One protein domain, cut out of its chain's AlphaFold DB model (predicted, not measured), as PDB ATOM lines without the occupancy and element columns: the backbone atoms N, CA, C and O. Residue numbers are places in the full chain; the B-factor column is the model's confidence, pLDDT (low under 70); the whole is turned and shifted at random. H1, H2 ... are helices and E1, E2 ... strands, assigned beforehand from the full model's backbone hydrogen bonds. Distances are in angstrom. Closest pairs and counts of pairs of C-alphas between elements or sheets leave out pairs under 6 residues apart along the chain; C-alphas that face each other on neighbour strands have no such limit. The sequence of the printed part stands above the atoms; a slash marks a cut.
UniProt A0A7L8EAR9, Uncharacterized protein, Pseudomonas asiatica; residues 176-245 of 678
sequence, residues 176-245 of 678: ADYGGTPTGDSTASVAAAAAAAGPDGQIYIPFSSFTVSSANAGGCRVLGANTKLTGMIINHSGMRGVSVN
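This is residues 176 to 245 of the 678 residues of an uncharacterized protein of Pseudomonas asiatica (UniProt A0A7L8EAR9). The chain winds in short stacked turns, a small solenoid of parallel strands, with the helix H1 packed as a cap over one end of the stack. E1 and E2 make the turn next to H1, the long E3 folds round beneath both of them as the next turn, and E4 runs beside the first part of E3 at the far end. The printed part has 70 residues, with one named helix and four named strands in the order H1, E1, E2, E3, E4, and its class is mixed, helices and strands. The sheet is branched, with its neighbour pairs parallel. The whole is compact and rounded, with a radius of gyration of the C-alphas of 10.2 A and spans of 26 by 21 by 18 A.

Residues 176 to 186 come before the first named element. H1 is residues 187 to 197, 15.6 A long, from C-alpha 187 at (157.493, 294.484, 316.422). E1 is residues 202 to 205, 10.2 A long. E2, residues 209 to 216, is 18.2 A long and bends by 85 degrees at residue 213. E3, residues 221 to 234, is the longest strand by residues; it bends by 163 degrees at residue 229, and its first and last C-alphas are 10.6 A apart. E4, residues 238 to 244, is 12.5 A long and ends with C-alpha 244 at (156.922, 280.447, 312.829).

E3 is neighbour to the three other strands, in a staggered pairing. E1, beside residues 221 to 224, and E2, beside residues 227 to 234, lie on one side of E3, and E4, beside residues 221 to 229, on the other side. E1 and E3 are parallel, with N 205 and O 223 at 2.8 A. E2 and E3 are parallel, with N 212 and O 230 at 2.9 A and N 234 and O 215 at 2.8 A. E3 and E4 are parallel, with N 224 and O 240 at 2.8 A. These N and O pairs are within hydrogen-bond range. E1 and E2 meet only through their link. H1 is on the sheet. It touches E2, where the closest C-alphas are those of Thr 187 and Val 212, 4.7 A apart. It touches E1, where the closest are those of Ala 194 and Ile 203, 6.3 A apart. H1 and E3 are near each other, with 9 pairs of C-alphas within 10 A. In H1 every O i to N i+4 pair is within hydrogen-bond range.

The two C-alphas farthest apart are those of Thr 183 and Asp 200, at 27.4 A. The twisted sheet has C-alphas up to 5.7 A off its best plane. The four links between named elements are tight, and the printed part has no cut. The mean pLDDT of the printed part is 92.9, and no printed residue is under 70.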
ATOM      1  N   ALA A 176     168.278 294.341 313.847       95.12
ATOM      2  CA  ALA A 176     169.108 294.731 314.986       95.12
ATOM      3  C   ALA A 176     169.529 296.210 314.924       95.12
ATOM      4  O   ALA A 176     169.587 296.866 315.963       95.12
ATOM      5  N   ASP A 177     169.727 296.757 313.720       93.12
ATOM      6  CA  ASP A 177     170.116 298.163 313.521       93.12
ATOM      7  C   ASP A 177     168.968 299.131 313.865       93.12
ATOM      8  O   ASP A 177     169.184 300.318 314.096       93.12
ATOM      9  N   TYR A 178     167.744 298.602 313.967       95.25
ATOM     10  CA  TYR A 178     166.520 299.322 314.327       95.25
ATOM     11  C   TYR A 178     166.017 298.926 315.726       95.25
ATOM     12  O   TYR A 178     164.820 298.982 316.021       95.25
ATOM     13  N   GLY A 179     166.933 298.495 316.598       94.44
ATOM     14  CA  GLY A 179     166.659 298.183 318.003       94.44
ATOM     15  C   GLY A 179     166.009 296.821 318.249       94.44
ATOM     16  O   GLY A 179     165.520 296.584 319.350       94.44
ATOM     17  N   GLY A 180     165.983 295.933 317.250       95.75
ATOM     18  CA  GLY A 180     165.483 294.571 317.413       95.75
ATOM     19  C   GLY A 180     166.405 293.753 318.310       95.75
ATOM     20  O   GLY A 180     167.628 293.833 318.201       95.75
ATOM     21  N   THR A 181     165.828 292.936 319.185       95.25
ATOM     22  CA  THR A 181     166.573 292.129 320.157       95.25
ATOM     23  C   THR A 181     166.057 290.684 320.172       95.25
ATOM     24  O   THR A 181     164.921 290.417 319.777       95.25
ATOM     25  N   PRO A 182     166.857 289.711 320.650       94.06
ATOM     26  CA  PRO A 182     166.386 288.336 320.824       94.06
ATOM     27  C   PRO A 182     165.434 288.170 322.025       94.06
ATOM     28  O   PRO A 182     164.855 287.099 322.206       94.06
ATOM     29  N   THR A 183     165.295 289.196 322.873       90.81
ATOM     30  CA  THR A 183     164.526 289.163 324.124       90.81
ATOM     31  C   THR A 183     163.554 290.338 324.197       90.81
ATOM     32  O   THR A 183     163.981 291.487 324.280       90.81
ATOM     33  N   GLY A 184     162.255 290.050 324.255       89.19
ATOM     34  CA  GLY A 184     161.198 291.067 324.230       89.19
ATOM     35  C   GLY A 184     160.525 291.182 322.861       89.19
ATOM     36  O   GLY A 184     160.898 290.485 321.920       89.19
ATOM     37  N   ASP A 185     159.490 292.018 322.773       94.69
ATOM     38  CA  ASP A 185     158.737 292.244 321.535       94.69
ATOM     39  C   ASP A 185     159.472 293.252 320.633       94.69
ATOM     40  O   ASP A 185     159.608 294.424 320.979       94.69
ATOM     41  N   SER A 186     159.933 292.789 319.469       96.56
ATOM     42  CA  SER A 186     160.659 293.586 318.467       96.56
ATOM     43  C   SER A 186     159.780 294.026 317.283       96.56
ATOM     44  O   SER A 186     160.282 294.301 316.191       96.56
ATOM     45  N   THR A 187     158.459 294.103 317.472       96.25
ATOM     46  CA  THR A 187     157.493 294.484 316.422       96.25
ATOM     47  C   THR A 187     157.825 295.822 315.767       96.25
ATOM     48  O   THR A 187     157.839 295.927 314.539       96.25
ATOM     49  N   ALA A 188     158.144 296.842 316.570       96.56
ATOM     50  CA  ALA A 188     158.498 298.166 316.061       96.56
ATOM     51  C   ALA A 188     159.786 298.141 315.218       96.56
ATOM     52  O   ALA A 188     159.868 298.821 314.197       96.56
ATOM     53  N   SER A 189     160.760 297.312 315.600       97.00
ATOM     54  CA  SER A 189     162.039 297.176 314.899       97.00
ATOM     55  C   SER A 189     161.872 296.566 313.512       97.00
ATOM     56  O   SER A 189     162.502 297.025 312.564       97.00
ATOM     57  N   VAL A 190     160.983 295.576 313.366       97.06
ATOM     58  CA  VAL A 190     160.656 294.994 312.054       97.06
ATOM     59  C   VAL A 190     160.016 296.039 311.145       97.06
ATOM     60  O   VAL A 190     160.441 296.175 310.002       97.06
ATOM     61  N   ALA A 191     159.036 296.796 311.647       96.19
ATOM     62  CA  ALA A 191     158.364 297.823 310.854       96.19
ATOM     63  C   ALA A 191     159.331 298.942 310.423       96.19
ATOM     64  O   ALA A 191     159.290 299.386 309.277       96.19
ATOM     65  N   ALA A 192     160.232 299.367 311.314       96.75
ATOM     66  CA  ALA A 192     161.242 300.379 311.012       96.75
ATOM     67  C   ALA A 192     162.281 299.884 309.989       96.75
ATOM     68  O   ALA A 192     162.583 300.595 309.031       96.75
ATOM     69  N   ALA A 193     162.768 298.650 310.146       96.44
ATOM     70  CA  ALA A 193     163.661 298.012 309.183       96.44
ATOM     71  C   ALA A 193     162.985 297.861 307.810       96.44
ATOM     72  O   ALA A 193     163.560 298.220 306.788       96.44
ATOM     73  N   ALA A 194     161.733 297.401 307.775       95.88
ATOM     74  CA  ALA A 194     160.963 297.275 306.541       95.88
ATOM     75  C   ALA A 194     160.748 298.627 305.844       95.88
ATOM     76  O   ALA A 194     160.917 298.729 304.631       95.88
ATOM     77  N   ALA A 195     160.431 299.679 306.602       96.12
ATOM     78  CA  ALA A 195     160.291 301.026 306.056       96.12
ATOM     79  C   ALA A 195     161.599 301.541 305.434       96.12
ATOM     80  O   ALA A 195     161.561 302.210 304.404       96.12
ATOM     81  N   ALA A 196     162.748 301.211 306.031       93.94
ATOM     82  CA  ALA A 196     164.055 301.578 305.497       93.94
ATOM     83  C   ALA A 196     164.463 300.753 304.265       93.94
ATOM     84  O   ALA A 196     165.068 301.298 303.344       93.94
ATOM     85  N   ALA A 197     164.121 299.462 304.233       94.25
ATOM     86  CA  ALA A 197     164.366 298.592 303.083       94.25
ATOM     87  C   ALA A 197     163.474 298.943 301.878       94.25
ATOM     88  O   ALA A 197     163.896 298.782 300.733       94.25
ATOM     89  N   GLY A 198     162.266 299.451 302.139       92.25
ATOM     90  CA  GLY A 198     161.268 299.784 301.127       92.25
ATOM     91  C   GLY A 198     160.540 298.556 300.556       92.25
ATOM     92  O   GLY A 198     160.922 297.415 300.827       92.25
ATOM     93  N   PRO A 199     159.475 298.766 299.758       88.00
ATOM     94  CA  PRO A 199     158.752 297.679 299.098       88.00
ATOM     95  C   PRO A 199     159.687 296.814 298.247       88.00
ATOM     96  O   PRO A 199     160.608 297.334 297.622       88.00
ATOM     97  N   ASP A 200     159.467 295.498 298.244       86.62
ATOM     98  CA  ASP A 200     160.309 294.491 297.570       86.62
ATOM     99  C   ASP A 200     161.770 294.399 298.073       86.62
ATOM    100  O   ASP A 200     162.564 293.605 297.556       86.62
ATOM    101  N   GLY A 201     162.123 295.161 299.114       92.19
ATOM    102  CA  GLY A 201     163.408 295.097 299.805       92.19
ATOM    103  C   GLY A 201     163.598 293.803 300.602       92.19
ATOM    104  O   GLY A 201     162.787 292.875 300.560       92.19
ATOM    105  N   GLN A 202     164.696 293.707 301.351       94.12
ATOM    106  CA  GLN A 202     164.972 292.553 302.212       94.12
ATOM    107  C   GLN A 202     165.332 293.016 303.616       94.12
ATOM    108  O   GLN A 202     166.136 293.932 303.772       94.12
ATOM    109  N   ILE A 203     164.773 292.346 304.622       96.62
ATOM    110  CA  ILE A 203     165.147 292.532 306.024       96.62
ATOM    111  C   ILE A 203     165.754 291.248 306.583       96.62
ATOM    112  O   ILE A 203     165.313 290.143 306.252       96.62
ATOM    113  N   TYR A 204     166.759 291.387 307.443       96.50
ATOM    114  CA  TYR A 204     167.456 290.268 308.070       96.50
ATOM    115  C   TYR A 204     167.235 290.236 309.585       96.50
ATOM    116  O   TYR A 204     167.382 291.249 310.265       96.50
ATOM    117  N   ILE A 205     166.904 289.058 310.116       97.19
ATOM    118  CA  ILE A 205     166.744 288.778 311.543       97.19
ATOM    119  C   ILE A 205     167.953 287.951 312.006       97.19
ATOM    120  O   ILE A 205     167.983 286.734 311.799       97.19
ATOM    121  N   PRO A 206     168.960 288.574 312.648       96.00
ATOM    122  CA  PRO A 206     170.223 287.919 312.995       96.00
ATOM    123  C   PRO A 206     170.141 287.051 314.263       96.00
ATOM    124  O   PRO A 206     171.167 286.696 314.838       96.00
ATOM    125  N   PHE A 207     168.935 286.720 314.730       96.12
ATOM    126  CA  PHE A 207     168.706 286.053 316.010       96.12
ATOM    127  C   PHE A 207     168.135 284.649 315.814       96.12
ATOM    128  O   PHE A 207     167.295 284.427 314.943       96.12
ATOM    129  N   SER A 208     168.537 283.697 316.659       95.19
ATOM    130  CA  SER A 208     167.989 282.332 316.639       95.19
ATOM    131  C   SER A 208     166.561 282.251 317.187       95.19
ATOM    132  O   SER A 208     165.820 281.341 316.829       95.19
ATOM    133  N   SER A 209     166.179 283.194 318.049       95.00
ATOM    134  CA  SER A 209     164.831 283.352 318.596       95.00
ATOM    135  C   SER A 209     164.436 284.816 318.476       95.00
ATOM    136  O   SER A 209     165.263 285.692 318.731       95.00
ATOM    137  N   PHE A 210     163.196 285.075 318.079       96.62
ATOM    138  CA  PHE A 210     162.711 286.428 317.862       96.62
ATOM    139  C   PHE A 210     161.215 286.494 318.146       96.62
ATOM    140  O   PHE A 210     160.461 285.634 317.691       96.62
ATOM    141  N   THR A 211     160.784 287.496 318.906       95.94
ATOM    142  CA  THR A 211     159.381 287.648 319.293       95.94
ATOM    143  C   THR A 211     158.827 288.935 318.709       95.94
ATOM    144  O   THR A 211     159.436 289.998 318.828       95.94
ATOM    145  N   VAL A 212     157.652 288.828 318.103       93.94
ATOM    146  CA  VAL A 212     156.827 289.951 317.652       93.94
ATOM    147  C   VAL A 212     155.387 289.703 318.100       93.94
ATOM    148  O   VAL A 212     154.994 288.559 318.306       93.94
ATOM    149  N   SER A 213     154.575 290.740 318.240       90.25
ATOM    150  CA  SER A 213     153.125 290.596 318.399       90.25
ATOM    151  C   SER A 213     152.471 290.426 317.026       90.25
ATOM    152  O   SER A 213     151.931 289.364 316.719       90.25
ATOM    153  N   SER A 214     152.586 291.439 316.169       88.25
ATOM    154  CA  SER A 214     152.272 291.370 314.737       88.25
ATOM    155  C   SER A 214     153.009 292.487 314.009       88.25
ATOM    156  O   SER A 214     152.748 293.663 314.262       88.25
ATOM    157  N   ALA A 215     153.939 292.140 313.123       91.75
ATOM    158  CA  ALA A 215     154.773 293.121 312.441       91.75
ATOM    159  C   ALA A 215     154.529 293.139 310.931       91.75
ATOM    160  O   ALA A 215     154.499 292.100 310.282       91.75
ATOM    161  N   ASN A 216     154.390 294.326 310.351       91.69
ATOM    162  CA  ASN A 216     154.228 294.495 308.910       91.69
ATOM    163  C   ASN A 216     155.606 294.652 308.247       91.69
ATOM    164  O   ASN A 216     156.344 295.576 308.587       91.69
ATOM    165  N   ALA A 217     155.941 293.767 307.308       92.75
ATOM    166  CA  ALA A 217     157.203 293.803 306.568       92.75
ATOM    167  C   ALA A 217     157.161 294.677 305.301       92.75
ATOM    168  O   ALA A 217     158.148 294.740 304.575       92.75
ATOM    169  N   GLY A 218     156.051 295.353 305.000       89.88
ATOM    170  CA  GLY A 218     155.972 296.343 303.921       89.88
ATOM    171  C   GLY A 218     156.222 295.796 302.509       89.88
ATOM    172  O   GLY A 218     156.636 296.551 301.640       89.88
ATOM    173  N   GLY A 219     156.017 294.498 302.278       88.50
ATOM    174  CA  GLY A 219     156.354 293.792 301.038       88.50
ATOM    175  C   GLY A 219     157.787 293.242 300.997       88.50
ATOM    176  O   GLY A 219     158.155 292.552 300.046       88.50
ATOM    177  N   CYS A 220     158.600 293.485 302.029       92.56
ATOM    178  CA  CYS A 220     159.973 292.988 302.086       92.56
ATOM    179  C   CYS A 220     160.027 291.459 302.143       92.56
ATOM    180  O   CYS A 220     159.141 290.795 302.685       92.56
ATOM    181  N   ARG A 221     161.129 290.891 301.657       92.94
ATOM    182  CA  ARG A 221     161.510 289.508 301.944       92.94
ATOM    183  C   ARG A 221     162.146 289.432 303.329       92.94
ATOM    184  O   ARG A 221     163.049 290.207 303.637       92.94
ATOM    185  N   VAL A 222     161.732 288.464 304.140       93.88
ATOM    186  CA  VAL A 222     162.281 288.253 305.487       93.88
ATOM    187  C   VAL A 222     163.311 287.131 305.454       93.88
ATOM    188  O   VAL A 222     163.027 286.014 305.020       93.88
ATOM    189  N   LEU A 223     164.518 287.411 305.925       94.94
ATOM    190  CA  LEU A 223     165.605 286.445 306.018       94.94
ATOM    191  C   LEU A 223     165.949 286.227 307.491       94.94
ATOM    192  O   LEU A 223     166.170 287.188 308.216       94.94
ATOM    193  N   GLY A 224     166.000 284.980 307.941       95.00
ATOM    194  CA  GLY A 224     166.345 284.626 309.316       95.00
ATOM    195  C   GLY A 224     167.617 283.794 309.406       95.00
ATOM    196  O   GLY A 224     167.980 283.059 308.486       95.00
ATOM    197  N   ALA A 225     168.277 283.871 310.556       94.31
ATOM    198  CA  ALA A 225     169.441 283.063 310.906       94.31
ATOM    199  C   ALA A 225     169.039 281.660 311.422       94.31
ATOM    200  O   ALA A 225     169.521 281.220 312.465       94.31
ATOM    201  N   ASN A 226     168.124 280.970 310.726       93.12
ATOM    202  CA  ASN A 226     167.333 279.847 311.268       93.12
ATOM    203  C   ASN A 226     166.497 280.273 312.487       93.12
ATOM    204  O   ASN A 226     166.456 279.606 313.522       93.12
ATOM    205  N   THR A 227     165.860 281.432 312.357       95.25
ATOM    206  CA  THR A 227     165.132 282.123 313.417       95.25
ATOM    207  C   THR A 227     163.839 281.400 313.776       95.25
ATOM    208  O   THR A 227     162.984 281.161 312.924       95.25
ATOM    209  N   LYS A 228     163.643 281.128 315.065       94.88
ATOM    210  CA  LYS A 228     162.355 280.739 315.642       94.88
ATOM    211  C   LYS A 228     161.561 281.994 315.980       94.88
ATOM    212  O   LYS A 228     161.871 282.680 316.952       94.88
ATOM    213  N   LEU A 229     160.567 282.291 315.152       93.50
ATOM    214  CA  LEU A 229     159.655 283.407 315.333       93.50
ATOM    215  C   LEU A 229     158.481 282.988 316.227       93.50
ATOM    216  O   LEU A 229     157.759 282.038 315.907       93.50
ATOM    217  N   THR A 230     158.283 283.733 317.309       92.50
ATOM    218  CA  THR A 230     157.052 283.727 318.105       92.50
ATOM    219  C   THR A 230     156.229 284.949 317.712       92.50
ATOM    220  O   THR A 230     156.752 286.063 317.725       92.50
ATOM    221  N   GLY A 231     154.960 284.740 317.359       89.31
ATOM    222  CA  GLY A 231     154.098 285.767 316.766       89.31
ATOM    223  C   GLY A 231     154.078 285.705 315.243       89.31
ATOM    224  O   GLY A 231     154.331 284.649 314.665       89.31
ATOM    225  N   MET A 232     153.751 286.819 314.587       88.31
ATOM    226  CA  MET A 232     153.567 286.852 313.136       88.31
ATOM    227  C   MET A 232     154.198 288.090 312.498       88.31
ATOM    228  O   MET A 232     154.082 289.201 313.009       88.31
ATOM    229  N   ILE A 233     154.841 287.897 311.350       90.88
ATOM    230  CA  ILE A 233     155.187 288.986 310.435       90.88
ATOM    231  C   ILE A 233     154.278 288.824 309.214       90.88
ATOM    232  O   ILE A 233     154.182 287.728 308.668       90.88
ATOM    233  N   ILE A 234     153.596 289.893 308.817       87.81
ATOM    234  CA  ILE A 234     152.615 289.940 307.724       87.81
ATOM    235  C   ILE A 234     153.102 290.859 306.605       87.81
ATOM    236  O   ILE A 234     154.049 291.628 306.800       87.81
ATOM    237  N   ASN A 235     152.430 290.818 305.450       86.19
ATOM    238  CA  ASN A 235     152.743 291.638 304.282       86.19
ATOM    239  C   ASN A 235     154.227 291.538 303.903       86.19
ATOM    240  O   ASN A 235     154.949 292.531 303.870       86.19
ATOM    241  N   HIS A 236     154.702 290.316 303.686       89.56
ATOM    242  CA  HIS A 236     156.048 290.031 303.198       89.56
ATOM    243  C   HIS A 236     155.971 289.306 301.854       89.56
ATOM    244  O   HIS A 236     155.030 288.558 301.593       89.56
ATOM    245  N   SER A 237     157.000 289.443 301.022       86.56
ATOM    246  CA  SER A 237     157.106 288.713 299.745       86.56
ATOM    247  C   SER A 237     157.612 287.271 299.897       86.56
ATOM    248  O   SER A 237     157.707 286.536 298.920       86.56
ATOM    249  N   GLY A 238     157.950 286.864 301.123       86.75
ATOM    250  CA  GLY A 238     158.336 285.502 301.486       86.75
ATOM    251  C   GLY A 238     159.293 285.493 302.675       86.75
ATOM    252  O   GLY A 238     159.910 286.515 302.991       86.75
ATOM    253  N   MET A 239     159.451 284.335 303.315       89.38
ATOM    254  CA  MET A 239     160.432 284.141 304.384       89.38
ATOM    255  C   MET A 239     161.426 283.043 304.027       89.38
ATOM    256  O   MET A 239     161.089 282.080 303.346       89.38
ATOM    257  N   ARG A 240     162.667 283.173 304.496       90.25
ATOM    258  CA  ARG A 240     163.679 282.119 304.384       90.25
ATOM    259  C   ARG A 240     164.523 282.054 305.646       90.25
ATOM    260  O   ARG A 240     164.894 283.095 306.176       90.25
ATOM    261  N   GLY A 241     164.860 280.855 306.107       91.50
ATOM    262  CA  GLY A 241     165.596 280.637 307.348       91.50
ATOM    263  C   GLY A 241     164.788 281.059 308.572       91.50
ATOM    264  O   GLY A 241     165.365 281.497 309.564       91.50
ATOM    265  N   VAL A 242     163.457 280.979 308.494       92.00
ATOM    266  CA  VAL A 242     162.530 281.332 309.575       92.00
ATOM    267  C   VAL A 242     161.557 280.177 309.792       92.00
ATOM    268  O   VAL A 242     161.017 279.611 308.841       92.00
ATOM    269  N   SER A 243     161.309 279.840 311.053       91.12
ATOM    270  CA  SER A 243     160.200 278.982 311.463       91.12
ATOM    271  C   SER A 243     159.251 279.767 312.356       91.12
ATOM    272  O   SER A 243     159.701 280.339 313.346       91.12
ATOM    273  N   VAL A 244     157.960 279.766 312.044       89.69
ATOM    274  CA  VAL A 244     156.922 280.447 312.829       89.69
ATOM    275  C   VAL A 244     156.182 279.395 313.637       89.69
ATOM    276  O   VAL A 244     155.702 278.425 313.062       89.69
ATOM    277  N   ASN A 245     156.149 279.525 314.964       84.06
ATOM    278  CA  ASN A 245     155.483 278.558 315.857       84.06
ATOM    279  C   ASN A 245     155.872 277.081 315.600       84.06
ATOM    280  O   ASN A 245     155.056 276.174 315.734       84.06
TER     281      ASN A 245